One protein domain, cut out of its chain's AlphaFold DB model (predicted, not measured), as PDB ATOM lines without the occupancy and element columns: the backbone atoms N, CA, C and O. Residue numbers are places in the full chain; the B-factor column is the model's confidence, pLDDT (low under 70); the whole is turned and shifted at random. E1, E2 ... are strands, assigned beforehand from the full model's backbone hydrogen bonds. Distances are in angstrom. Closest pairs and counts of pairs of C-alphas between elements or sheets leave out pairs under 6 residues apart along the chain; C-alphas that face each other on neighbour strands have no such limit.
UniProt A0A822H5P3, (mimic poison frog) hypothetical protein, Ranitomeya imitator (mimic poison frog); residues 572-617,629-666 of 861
ATOM      1  N   THR A 572     160.028 145.808  86.649       64.06
ATOM      2  CA  THR A 572     158.639 145.776  86.167       64.06
ATOM      3  C   THR A 572     158.500 145.565  84.656       64.06
ATOM      4  O   THR A 572     157.419 145.188  84.212       64.06
ATOM      5  N   ASN A 573     159.561 145.753  83.862       68.56
ATOM      6  CA  ASN A 573     159.553 145.778  82.387       68.56
ATOM      7  C   ASN A 573     158.629 146.844  81.749       68.56
ATOM      8  O   ASN A 573     158.407 146.832  80.537       68.56
ATOM      9  N   LEU A 574     158.135 147.790  82.552       72.38
ATOM     10  CA  LEU A 574     157.423 148.992  82.113       72.38
ATOM     11  C   LEU A 574     158.429 150.093  81.719       72.38
ATOM     12  O   LEU A 574     159.622 149.984  81.994       72.38
ATOM     13  N   LEU A 575     157.970 151.167  81.073       76.38
ATOM     14  CA  LEU A 575     158.817 152.333  80.786       76.38
ATOM     15  C   LEU A 575     158.979 153.217  82.035       76.38
ATOM     16  O   LEU A 575     158.074 153.316  82.866       76.38
ATOM     17  N   SER A 576     160.139 153.855  82.175       71.12
ATOM     18  CA  SER A 576     160.534 154.567  83.393       71.12
ATOM     19  C   SER A 576     160.329 156.085  83.313       71.12
ATOM     20  O   SER A 576     160.343 156.697  82.243       71.12
ATOM     21  N   VAL A 577     160.152 156.709  84.480       74.94
ATOM     22  CA  VAL A 577     159.936 158.153  84.643       74.94
ATOM     23  C   VAL A 577     161.116 158.761  85.391       74.94
ATOM     24  O   VAL A 577     161.405 158.374  86.522       74.94
ATOM     25  N   MET A 578     161.771 159.742  84.777       72.12
ATOM     26  CA  MET A 578     162.890 160.484  85.360       72.12
ATOM     27  C   MET A 578     162.428 161.868  85.818       72.12
ATOM     28  O   MET A 578     161.639 162.504  85.125       72.12
ATOM     29  N   CYS A 579     162.926 162.344  86.964       74.19
ATOM     30  CA  CYS A 579     162.630 163.679  87.489       74.19
ATOM     31  C   CYS A 579     163.891 164.348  88.056       74.19
ATOM     32  O   CYS A 579     164.593 163.741  88.867       74.19
ATOM     33  N   GLU A 580     164.148 165.607  87.697       69.75
ATOM     34  CA  GLU A 580     165.345 166.357  88.107       69.75
ATOM     35  C   GLU A 580     165.020 167.539  89.031       69.75
ATOM     36  O   GLU A 580     163.977 168.181  88.904       69.75
ATOM     37  N   LYS A 581     165.929 167.829  89.977       62.91
ATOM     38  CA  LYS A 581     165.816 168.933  90.946       62.91
ATOM     39  C   LYS A 581     166.477 170.211  90.432       62.91
ATOM     40  O   LYS A 581     167.540 170.167  89.819       62.91
ATOM     41  N   LYS A 582     165.905 171.360  90.795       66.62
ATOM     42  CA  LYS A 582     166.508 172.687  90.569       66.62
ATOM     43  C   LYS A 582     167.794 172.830  91.431       66.62
ATOM     44  O   LYS A 582     167.734 172.518  92.620       66.62
ATOM     45  N   PRO A 583     168.957 173.233  90.870       63.41
ATOM     46  CA  PRO A 583     170.254 173.123  91.553       63.41
ATOM     47  C   PRO A 583     170.564 174.280  92.523       63.41
ATOM     48  O   PRO A 583     170.387 175.451  92.187       63.41
ATOM     49  N   CYS A 584     171.126 173.950  93.692       64.06
ATOM     50  CA  CYS A 584     171.588 174.893  94.720       64.06
ATOM     51  C   CYS A 584     173.116 174.839  94.913       64.06
ATOM     52  O   CYS A 584     173.758 173.825  94.640       64.06
ATOM     53  N   LYS A 585     173.716 175.920  95.433       65.44
ATOM     54  CA  LYS A 585     175.144 175.965  95.806       65.44
ATOM     55  C   LYS A 585     175.316 175.702  97.306       65.44
ATOM     56  O   LYS A 585     175.297 176.635  98.104       65.44
ATOM     57  N   GLU A 586     175.480 174.432  97.664       64.62
ATOM     58  CA  GLU A 586     175.466 173.961  99.063       64.62
ATOM     59  C   GLU A 586     176.854 173.888  99.729       64.62
ATOM     60  O   GLU A 586     176.958 173.866 100.953       64.62
ATOM     61  N   ASN A 587     177.936 173.855  98.942       68.12
ATOM     62  CA  ASN A 587     179.282 173.606  99.466       68.12
ATOM     63  C   ASN A 587     179.901 174.859 100.123       68.12
ATOM     64  O   ASN A 587     180.346 175.781  99.431       68.12
ATOM     65  N   CYS A 588     179.935 174.875 101.457       62.84
ATOM     66  CA  CYS A 588     180.640 175.865 102.276       62.84
ATOM     67  C   CYS A 588     182.110 175.447 102.506       62.84
ATOM     68  O   CYS A 588     182.430 174.261 102.500       62.84
ATOM     69  N   GLY A 589     183.011 176.406 102.752       69.81
ATOM     70  CA  GLY A 589     184.400 176.099 103.135       69.81
ATOM     71  C   GLY A 589     184.492 175.351 104.481       69.81
ATOM     72  O   GLY A 589     183.574 175.470 105.288       69.81
ATOM     73  N   PRO A 590     185.592 174.626 104.770       59.72
ATOM     74  CA  PRO A 590     185.646 173.587 105.811       59.72
ATOM     75  C   PRO A 590     185.334 174.043 107.249       59.72
ATOM     76  O   PRO A 590     184.940 173.226 108.074       59.72
ATOM     77  N   SER A 591     185.466 175.335 107.564       60.22
ATOM     78  CA  SER A 591     185.109 175.911 108.873       60.22
ATOM     79  C   SER A 591     183.629 176.338 108.994       60.22
ATOM     80  O   SER A 591     183.236 176.927 110.007       60.22
ATOM     81  N   PHE A 592     182.809 176.096 107.964       70.25
ATOM     82  CA  PHE A 592     181.445 176.603 107.809       70.25
ATOM     83  C   PHE A 592     180.466 175.493 107.387       70.25
ATOM     84  O   PHE A 592     180.803 174.586 106.634       70.25
ATOM     85  N   LYS A 593     179.217 175.602 107.840       65.44
ATOM     86  CA  LYS A 593     178.115 174.663 107.617       65.44
ATOM     87  C   LYS A 593     176.954 175.354 106.898       65.44
ATOM     88  O   LYS A 593     176.635 176.504 107.202       65.44
ATOM     89  N   TYR A 594     176.320 174.649 105.964       71.56
ATOM     90  CA  TYR A 594     175.127 175.117 105.252       71.56
ATOM     91  C   TYR A 594     173.878 174.980 106.135       71.56
ATOM     92  O   TYR A 594     173.697 173.970 106.818       71.56
ATOM     93  N   VAL A 595     173.023 176.000 106.128       69.81
ATOM     94  CA  VAL A 595     171.794 176.101 106.921       69.81
ATOM     95  C   VAL A 595     170.658 176.536 105.997       69.81
ATOM     96  O   VAL A 595     170.660 177.640 105.452       69.81
ATOM     97  N   THR A 596     169.679 175.659 105.806       61.22
ATOM     98  CA  THR A 596     168.448 175.946 105.061       61.22
ATOM     99  C   THR A 596     167.393 176.577 105.968       61.22
ATOM    100  O   THR A 596     167.378 176.356 107.181       61.22
ATOM    101  N   LYS A 597     166.490 177.370 105.381       58.56
ATOM    102  CA  LYS A 597     165.286 177.875 106.052       58.56
ATOM    103  C   LYS A 597     164.047 177.148 105.517       58.56
ATOM    104  O   LYS A 597     164.014 176.802 104.336       58.56
ATOM    105  N   PRO A 598     163.014 176.916 106.344       49.00
ATOM    106  CA  PRO A 598     161.787 176.284 105.876       49.00
ATOM    107  C   PRO A 598     161.058 177.182 104.862       49.00
ATOM    108  O   PRO A 598     160.875 178.370 105.114       49.00
ATOM    109  N   HIS A 599     160.582 176.573 103.769       58.25
ATOM    110  CA  HIS A 599     159.899 177.188 102.612       58.25
ATOM    111  C   HIS A 599     160.784 177.916 101.574       58.25
ATOM    112  O   HIS A 599     160.250 178.434 100.597       58.25
ATOM    113  N   GLU A 600     162.114 177.884 101.699       60.88
ATOM    114  CA  GLU A 600     163.051 178.302 100.639       60.88
ATOM    115  C   GLU A 600     163.704 177.054 100.006       60.88
ATOM    116  O   GLU A 600     164.088 176.132 100.723       60.88
ATOM    117  N   CYS A 601     163.833 176.984  98.670       67.50
ATOM    118  CA  CYS A 601     164.361 175.773  98.002       67.50
ATOM    119  C   CYS A 601     165.915 175.683  98.025       67.50
ATOM    120  O   CYS A 601     166.447 174.662  97.611       67.50
ATOM    121  N   CYS A 602     166.633 176.691  98.561       69.69
ATOM    122  CA  CYS A 602     168.088 176.698  98.847       69.69
ATOM    123  C   CYS A 602     168.397 177.420 100.195       69.69
ATOM    124  O   CYS A 602     167.527 178.102 100.729       69.69
ATOM    125  N   GLY A 603     169.623 177.305 100.743       70.50
ATOM    126  CA  GLY A 603     170.060 177.877 102.044       70.50
ATOM    127  C   GLY A 603     171.362 178.715 102.031       70.50
ATOM    128  O   GLY A 603     171.831 179.130 100.969       70.50
ATOM    129  N   THR A 604     171.960 178.977 103.209       73.44
ATOM    130  CA  THR A 604     173.155 179.846 103.396       73.44
ATOM    131  C   THR A 604     174.189 179.303 104.408       73.44
ATOM    132  O   THR A 604     173.868 178.474 105.250       73.44
ATOM    133  N   CYS A 605     175.454 179.749 104.344       76.75
ATOM    134  CA  CYS A 605     176.556 179.250 105.196       76.75
ATOM    135  C   CYS A 605     176.727 180.018 106.531       76.75
ATOM    136  O   CYS A 605     176.660 181.247 106.545       76.75
ATOM    137  N   LYS A 606     177.069 179.317 107.626       68.75
ATOM    138  CA  LYS A 606     177.498 179.877 108.934       68.75
ATOM    139  C   LYS A 606     178.737 179.161 109.500       68.75
ATOM    140  O   LYS A 606     178.963 178.005 109.171       68.75
ATOM    141  N   ARG A 607     179.546 179.826 110.340       69.88
ATOM    142  CA  ARG A 607     180.760 179.255 110.980       69.88
ATOM    143  C   ARG A 607     180.394 178.154 111.991       69.88
ATOM    144  O   ARG A 607     179.385 178.287 112.671       69.88
ATOM    145  N   ALA A 608     181.207 177.096 112.088       73.38
ATOM    146  CA  ALA A 608     180.868 175.880 112.847       73.38
ATOM    147  C   ALA A 608     182.006 175.271 113.710       73.38
ATOM    148  O   ALA A 608     181.829 174.183 114.254       73.38
ATOM    149  N   VAL A 609     183.167 175.933 113.834       80.44
ATOM    150  CA  VAL A 609     184.336 175.427 114.591       80.44
ATOM    151  C   VAL A 609     185.056 176.516 115.400       80.44
ATOM    152  O   VAL A 609     185.090 177.692 115.008       80.44
ATOM    153  N   CYS A 610     185.670 176.092 116.509       79.12
ATOM    154  CA  CYS A 610     186.655 176.857 117.273       79.12
ATOM    155  C   CYS A 610     188.055 176.736 116.645       79.12
ATOM    156  O   CYS A 610     188.319 175.813 115.874       79.12
ATOM    157  N   GLU A 611     188.953 177.659 116.985       79.31
ATOM    158  CA  GLU A 611     190.308 177.774 116.429       79.31
ATOM    159  C   GLU A 611     191.325 177.978 117.563       79.31
ATOM    160  O   GLU A 611     191.045 178.699 118.521       79.31
ATOM    161  N   GLN A 612     192.489 177.335 117.458       76.75
ATOM    162  CA  GLN A 612     193.591 177.404 118.420       76.75
ATOM    163  C   GLN A 612     194.924 177.462 117.660       76.75
ATOM    164  O   GLN A 612     195.213 176.578 116.852       76.75
ATOM    165  N   GLU A 613     195.757 178.464 117.937       68.12
ATOM    166  CA  GLU A 613     197.113 178.551 117.376       68.12
ATOM    167  C   GLU A 613     198.115 177.730 118.200       68.12
ATOM    168  O   GLU A 613     198.091 177.763 119.436       68.12
ATOM    169  N   VAL A 614     199.005 177.002 117.516       62.97
ATOM    170  CA  VAL A 614     200.038 176.150 118.124       62.97
ATOM    171  C   VAL A 614     201.429 176.571 117.639       62.97
ATOM    172  O   VAL A 614     201.733 176.525 116.446       62.97
ATOM    173  N   ILE A 615     202.308 176.962 118.568       58.38
ATOM    174  CA  ILE A 615     203.674 177.409 118.247       58.38
ATOM    175  C   ILE A 615     204.608 176.196 118.108       58.38
ATOM    176  O   ILE A 615     205.175 175.696 119.082       58.38
ATOM    177  N   SER A 616     204.803 175.736 116.872       52.28
ATOM    178  CA  SER A 616     205.690 174.614 116.538       52.28
ATOM    179  C   SER A 616     207.180 174.990 116.592       52.28
ATOM    180  O   SER A 616     207.810 175.238 115.566       52.28
ATOM    181  N   ARG A 617     207.789 174.976 117.788       49.03
ATOM    182  CA  ARG A 617     209.254 175.097 117.954       49.03
ATOM    183  C   ARG A 617     210.000 173.857 117.431       49.03
ATOM    184  O   ARG A 617     210.380 172.982 118.207       49.03
ATOM    185  N   LYS A 629     197.365 176.031 112.865       68.25
ATOM    186  CA  LYS A 629     196.018 176.342 113.363       68.25
ATOM    187  C   LYS A 629     195.189 175.072 113.475       68.25
ATOM    188  O   LYS A 629     194.793 174.475 112.475       68.25
ATOM    189  N   ARG A 630     194.867 174.683 114.709       73.31
ATOM    190  CA  ARG A 630     193.999 173.534 114.987       73.31
ATOM    191  C   ARG A 630     192.550 173.972 115.131       73.31
ATOM    192  O   ARG A 630     192.235 174.885 115.896       73.31
ATOM    193  N   TYR A 631     191.673 173.283 114.407       80.25
ATOM    194  CA  TYR A 631     190.232 173.504 114.434       80.25
ATOM    195  C   TYR A 631     189.546 172.437 115.283       80.25
ATOM    196  O   TYR A 631     189.828 171.248 115.141       80.25
ATOM    197  N   TYR A 632     188.624 172.866 116.141       79.94
ATOM    198  CA  TYR A 632     187.903 171.996 117.066       79.94
ATOM    199  C   TYR A 632     186.394 172.107 116.838       79.94
ATOM    200  O   TYR A 632     185.832 173.205 116.809       79.94
ATOM    201  N   SER A 633     185.734 170.960 116.676       80.31
ATOM    202  CA  SER A 633     184.276 170.857 116.566       80.31
ATOM    203  C   SER A 633     183.587 171.263 117.871       80.31
ATOM    204  O   SER A 633     184.117 171.019 118.956       80.31
ATOM    205  N   VAL A 634     182.374 171.813 117.782       78.69
ATOM    206  CA  VAL A 634     181.529 172.083 118.959       78.69
ATOM    207  C   VAL A 634     181.336 170.797 119.779       78.69
ATOM    208  O   VAL A 634     181.063 169.734 119.224       78.69
ATOM    209  N   GLY A 635     181.516 170.893 121.098       77.50
ATOM    210  CA  GLY A 635     181.525 169.771 122.041       77.50
ATOM    211  C   GLY A 635     182.902 169.133 122.277       77.50
ATOM    212  O   GLY A 635     183.050 168.358 123.221       77.50
ATOM    213  N   ALA A 636     183.925 169.452 121.476       79.44
ATOM    214  CA  ALA A 636     185.286 168.975 121.719       79.44
ATOM    215  C   ALA A 636     185.923 169.672 122.935       79.44
ATOM    216  O   ALA A 636     185.720 170.868 123.159       79.44
ATOM    217  N   ARG A 637     186.747 168.927 123.682       82.50
ATOM    218  CA  ARG A 637     187.550 169.424 124.808       82.50
ATOM    219  C   ARG A 637     189.027 169.107 124.592       82.50
ATOM    220  O   ARG A 637     189.342 168.024 124.102       82.50
ATOM    221  N   TRP A 638     189.918 170.026 124.957       83.25
ATOM    222  CA  TRP A 638     191.371 169.839 124.861       83.25
ATOM    223  C   TRP A 638     192.115 170.607 125.954       83.25
ATOM    224  O   TRP A 638     191.781 171.749 126.272       83.25
ATOM    225  N   THR A 639     193.154 169.994 126.513       76.94
ATOM    226  CA  THR A 639     194.073 170.651 127.451       76.94
ATOM    227  C   THR A 639     194.855 171.767 126.749       76.94
ATOM    228  O   THR A 639     195.131 171.683 125.549       76.94
ATOM    229  N   SER A 640     195.210 172.827 127.473       75.75
ATOM    230  CA  SER A 640     196.048 173.904 126.943       75.75
ATOM    231  C   SER A 640     197.472 173.394 126.672       75.75
ATOM    232  O   SER A 640     198.064 172.762 127.548       75.75
ATOM    233  N   PRO A 641     198.080 173.696 125.508       68.19
ATOM    234  CA  PRO A 641     199.466 173.316 125.218       68.19
ATOM    235  C   PRO A 641     200.500 174.104 126.045       68.19
ATOM    236  O   PRO A 641     201.693 173.830 125.935       68.19
ATOM    237  N   TYR A 642     200.056 175.077 126.849       70.06
ATOM    238  CA  TYR A 642     200.898 175.896 127.725       70.06
ATOM    239  C   TYR A 642     200.682 175.613 129.222       70.06
ATOM    240  O   TYR A 642     201.506 176.033 130.027       70.06
ATOM    241  N   ASP A 643     199.594 174.927 129.596       72.94
ATOM    242  CA  ASP A 643     199.238 174.638 130.992       72.94
ATOM    243  C   ASP A 643     198.358 173.366 131.080       72.94
ATOM    244  O   ASP A 643     197.207 173.391 130.626       72.94
ATOM    245  N   PRO A 644     198.840 172.252 131.668       69.75
ATOM    246  CA  PRO A 644     198.061 171.020 131.790       69.75
ATOM    247  C   PRO A 644     196.849 171.144 132.734       69.75
ATOM    248  O   PRO A 644     195.978 170.275 132.706       69.75
ATOM    249  N   CYS A 645     196.763 172.198 133.553       73.50
ATOM    250  CA  CYS A 645     195.632 172.476 134.438       73.50
ATOM    251  C   CYS A 645     194.497 173.277 133.785       73.50
ATOM    252  O   CYS A 645     193.450 173.447 134.413       73.50
ATOM    253  N   ILE A 646     194.645 173.740 132.538       78.56
ATOM    254  CA  ILE A 646     193.588 174.460 131.813       78.56
ATOM    255  C   ILE A 646     192.993 173.558 130.731       78.56
ATOM    256  O   ILE A 646     193.687 173.128 129.810       78.56
ATOM    257  N   VAL A 647     191.682 173.322 130.797       80.25
ATOM    258  CA  VAL A 647     190.915 172.621 129.757       80.25
ATOM    259  C   VAL A 647     190.051 173.618 128.998       80.25
ATOM    260  O   VAL A 647     189.257 174.360 129.576       80.25
ATOM    261  N   ASN A 648     190.188 173.596 127.679       84.00
ATOM    262  CA  ASN A 648     189.372 174.343 126.737       84.00
ATOM    263  C   ASN A 648     188.197 173.468 126.264       84.00
ATOM    264  O   ASN A 648     188.365 172.268 126.047       84.00
ATOM    265  N   GLU A 649     187.019 174.058 126.078       84.94
ATOM    266  CA  GLU A 649     185.810 173.421 125.548       84.94
ATOM    267  C   GLU A 649     185.237 174.277 124.411       84.94
ATOM    268  O   GLU A 649     184.941 175.457 124.608       84.94
ATOM    269  N   CYS A 650     185.061 173.700 123.218       85.56
ATOM    270  CA  CYS A 650     184.403 174.401 122.117       85.56
ATOM    271  C   CYS A 650     182.885 174.365 122.306       85.56
ATOM    272  O   CYS A 650     182.284 173.292 122.361       85.56
ATOM    273  N   SER A 651     182.257 175.533 122.381       79.06
ATOM    274  CA  SER A 651     180.839 175.699 122.712       79.06
ATOM    275  C   SER A 651     180.115 176.544 121.667       79.06
ATOM    276  O   SER A 651     180.710 177.438 121.070       79.06
ATOM    277  N   GLU A 652     178.828 176.274 121.450       80.44
ATOM    278  CA  GLU A 652     177.949 177.138 120.658       80.44
ATOM    279  C   GLU A 652     176.999 177.872 121.609       80.44
ATOM    280  O   GLU A 652     176.291 177.246 122.399       80.44
ATOM    281  N   VAL A 653     176.994 179.203 121.546       72.81
ATOM    282  CA  VAL A 653     176.148 180.075 122.367       72.81
ATOM    283  C   VAL A 653     175.440 181.048 121.430       72.81
ATOM    284  O   VAL A 653     176.078 181.766 120.669       72.81
ATOM    285  N   ASN A 654     174.105 181.052 121.457       66.81
ATOM    286  CA  ASN A 654     173.247 181.905 120.618       66.81
ATOM    287  C   ASN A 654     173.493 181.806 119.090       66.81
ATOM    288  O   ASN A 654     173.118 182.708 118.343       66.81
ATOM    289  N   GLY A 655     174.069 180.698 118.609       63.69
ATOM    290  CA  GLY A 655     174.370 180.480 117.188       63.69
ATOM    291  C   GLY A 655     175.727 181.024 116.723       63.69
ATOM    292  O   GLY A 655     175.947 181.130 115.512       63.69
ATOM    293  N   GLU A 656     176.611 181.368 117.662       66.00
ATOM    294  CA  GLU A 656     178.030 181.662 117.444       66.00
ATOM    295  C   GLU A 656     178.905 180.716 118.286       66.00
ATOM    296  O   GLU A 656     178.452 180.155 119.285       66.00
ATOM    297  N   VAL A 657     180.147 180.480 117.851       79.75
ATOM    298  CA  VAL A 657     181.002 179.387 118.350       79.75
ATOM    299  C   VAL A 657     182.240 179.943 119.060       79.75
ATOM    300  O   VAL A 657     183.037 180.655 118.448       79.75
ATOM    301  N   PHE A 658     182.407 179.588 120.337       75.62
ATOM    302  CA  PHE A 658     183.397 180.152 121.262       75.62
ATOM    303  C   PHE A 658     184.138 179.071 122.061       75.62
ATOM    304  O   PHE A 658     183.545 178.080 122.498       75.62
ATOM    305  N   THR A 659     185.422 179.309 122.333       78.12
ATOM    306  CA  THR A 659     186.233 178.491 123.246       78.12
ATOM    307  C   THR A 659     186.027 178.954 124.691       78.12
ATOM    308  O   THR A 659     186.394 180.075 125.037       78.12
ATOM    309  N   LEU A 660     185.473 178.095 125.547       77.31
ATOM    310  CA  LEU A 660     185.401 178.302 126.996       77.31
ATOM    311  C   LEU A 660     186.623 177.680 127.674       77.31
ATOM    312  O   LEU A 660     186.991 176.556 127.346       77.31
ATOM    313  N   GLN A 661     187.213 178.367 128.651       78.56
ATOM    314  CA  GLN A 661     188.309 177.829 129.465       78.56
ATOM    315  C   GLN A 661     187.806 177.448 130.861       78.56
ATOM    316  O   GLN A 661     186.968 178.147 131.435       78.56
ATOM    317  N   ARG A 662     188.316 176.346 131.419       77.06
ATOM    318  CA  ARG A 662     188.101 175.942 132.814       77.06
ATOM    319  C   ARG A 662     189.398 175.431 133.428       77.06
ATOM    320  O   ARG A 662     190.102 174.635 132.809       77.06
ATOM    321  N   ASN A 663     189.657 175.831 134.667       74.00
ATOM    322  CA  ASN A 663     190.776 175.319 135.452       74.00
ATOM    323  C   ASN A 663     190.363 174.005 136.132       74.00
ATOM    324  O   ASN A 663     189.247 173.892 136.646       74.00
ATOM    325  N   ILE A 664     191.264 173.028 136.156       75.12
ATOM    326  CA  ILE A 664     191.123 171.803 136.943       75.12
ATOM    327  C   ILE A 664     191.407 172.138 138.415       75.12
ATOM    328  O   ILE A 664     192.380 172.819 138.729       75.12
ATOM    329  N   SER A 665     190.557 171.655 139.325       61.44
ATOM    330  CA  SER A 665     190.751 171.759 140.776       61.44
ATOM    331  C   SER A 665     190.882 170.350 141.359       61.44
ATOM    332  O   SER A 665     189.970 169.535 141.223       61.44
ATOM    333  N   CYS A 666     192.039 170.044 141.947       65.38
ATOM    334  CA  CYS A 666     192.414 168.693 142.376       65.38
ATOM    335  C   CYS A 666     191.862 168.338 143.773       65.38
ATOM    336  O   CYS A 666     192.620 168.174 144.726       65.38
TER     337      CYS A 666
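AT A GLANCE: This is residues 572 to 617 and 629 to 666 of the 861 residues of the protein "(mimic poison frog) hypothetical protein" of Ranitomeya imitator (mimic poison frog) (UniProt A0A822H5P3). Look for a string of small strand units along one long axis: at one end a three-stranded antiparallel sheet, E6 E7 E8, partly face to face with the two-strand ribbon E4 and E5 as a small sandwich, and next to it along the axis the hairpin E2 and E3. Beyond that hairpin an arm holding E1 makes up much of the length, and residues 572 to 580 of it stick out. You read 84 printed residues with no named helix and eight named strands, E1 to E8 in order along the chain, in the class all strand. The printed part is extended, with a radius of gyration of the C-alphas of 21.0 A and spans of 72 by 29 by 26 A.

IN THESE COORDINATES: Start in the largest sheet, at C-alpha 643 (199.238, 174.638, 130.992), where E7, residues 643 to 653, begins its 25.2 A run. E6, residues 637 to 640, is 9.8 A long, and E8, residues 656 to 663, covers 23.0 A and ends at C-alpha 663 (190.776, 175.319, 135.452). E4, residues 609 to 614, measures 16.1 A and E5, residues 629 to 633, 13.3 A. The hairpin strands are E2, residues 592 to 595, 9.7 A long, and E3, residues 604 to 607, 10.8 A long, their centres the nearest to the mean of the C-alphas, at 7.6 A and 9.3 A. Find E1, residues 575 to 581, from C-alpha 575 (158.817, 152.333, 80.786), 20.7 A long.

HOW THE PARTS SIT: The sheet E6 E7 E8 is a meander, each strand the antiparallel neighbour of the one before, and only just strongly twisted, with C-alphas up to 4.1 A off its best plane. In the hairpin E7 and E8, look at N 649 and O 660, 2.8 A apart; in the hairpin E6 and E7, at N 638 and O 648, 2.9 A. This sheet and the sheet E4 E5 form a sandwich, two sheets face to face, 8.6 A centre to centre where they face each other, with their strands at 44 degrees. The closest C-alphas of E4 and E7 are those of Cys 610 and Cys 650, 5.9 A apart. E4 and E5 are antiparallel, with N 612 and O 630 at 2.9 A. E3 runs on into E4 across one residue, at 39 degrees. In the antiparallel hairpin E2 and E3, N 593 and O 606 are 2.8 A apart. E1 pairs with no named strand and is apart from E2.

THE WHOLE: The C-alphas of Leu 574 and Cys 666 are the two farthest apart, 72.4 A. Residues 618 to 628 are not printed, and C-alphas 617 and 629 across this cut are 14.1 A apart. Of the links printed whole, none is long. The mean pLDDT of the printed part is 71.0; 38 residues are under 70, among them residues 580 to 591 and 595 to 602.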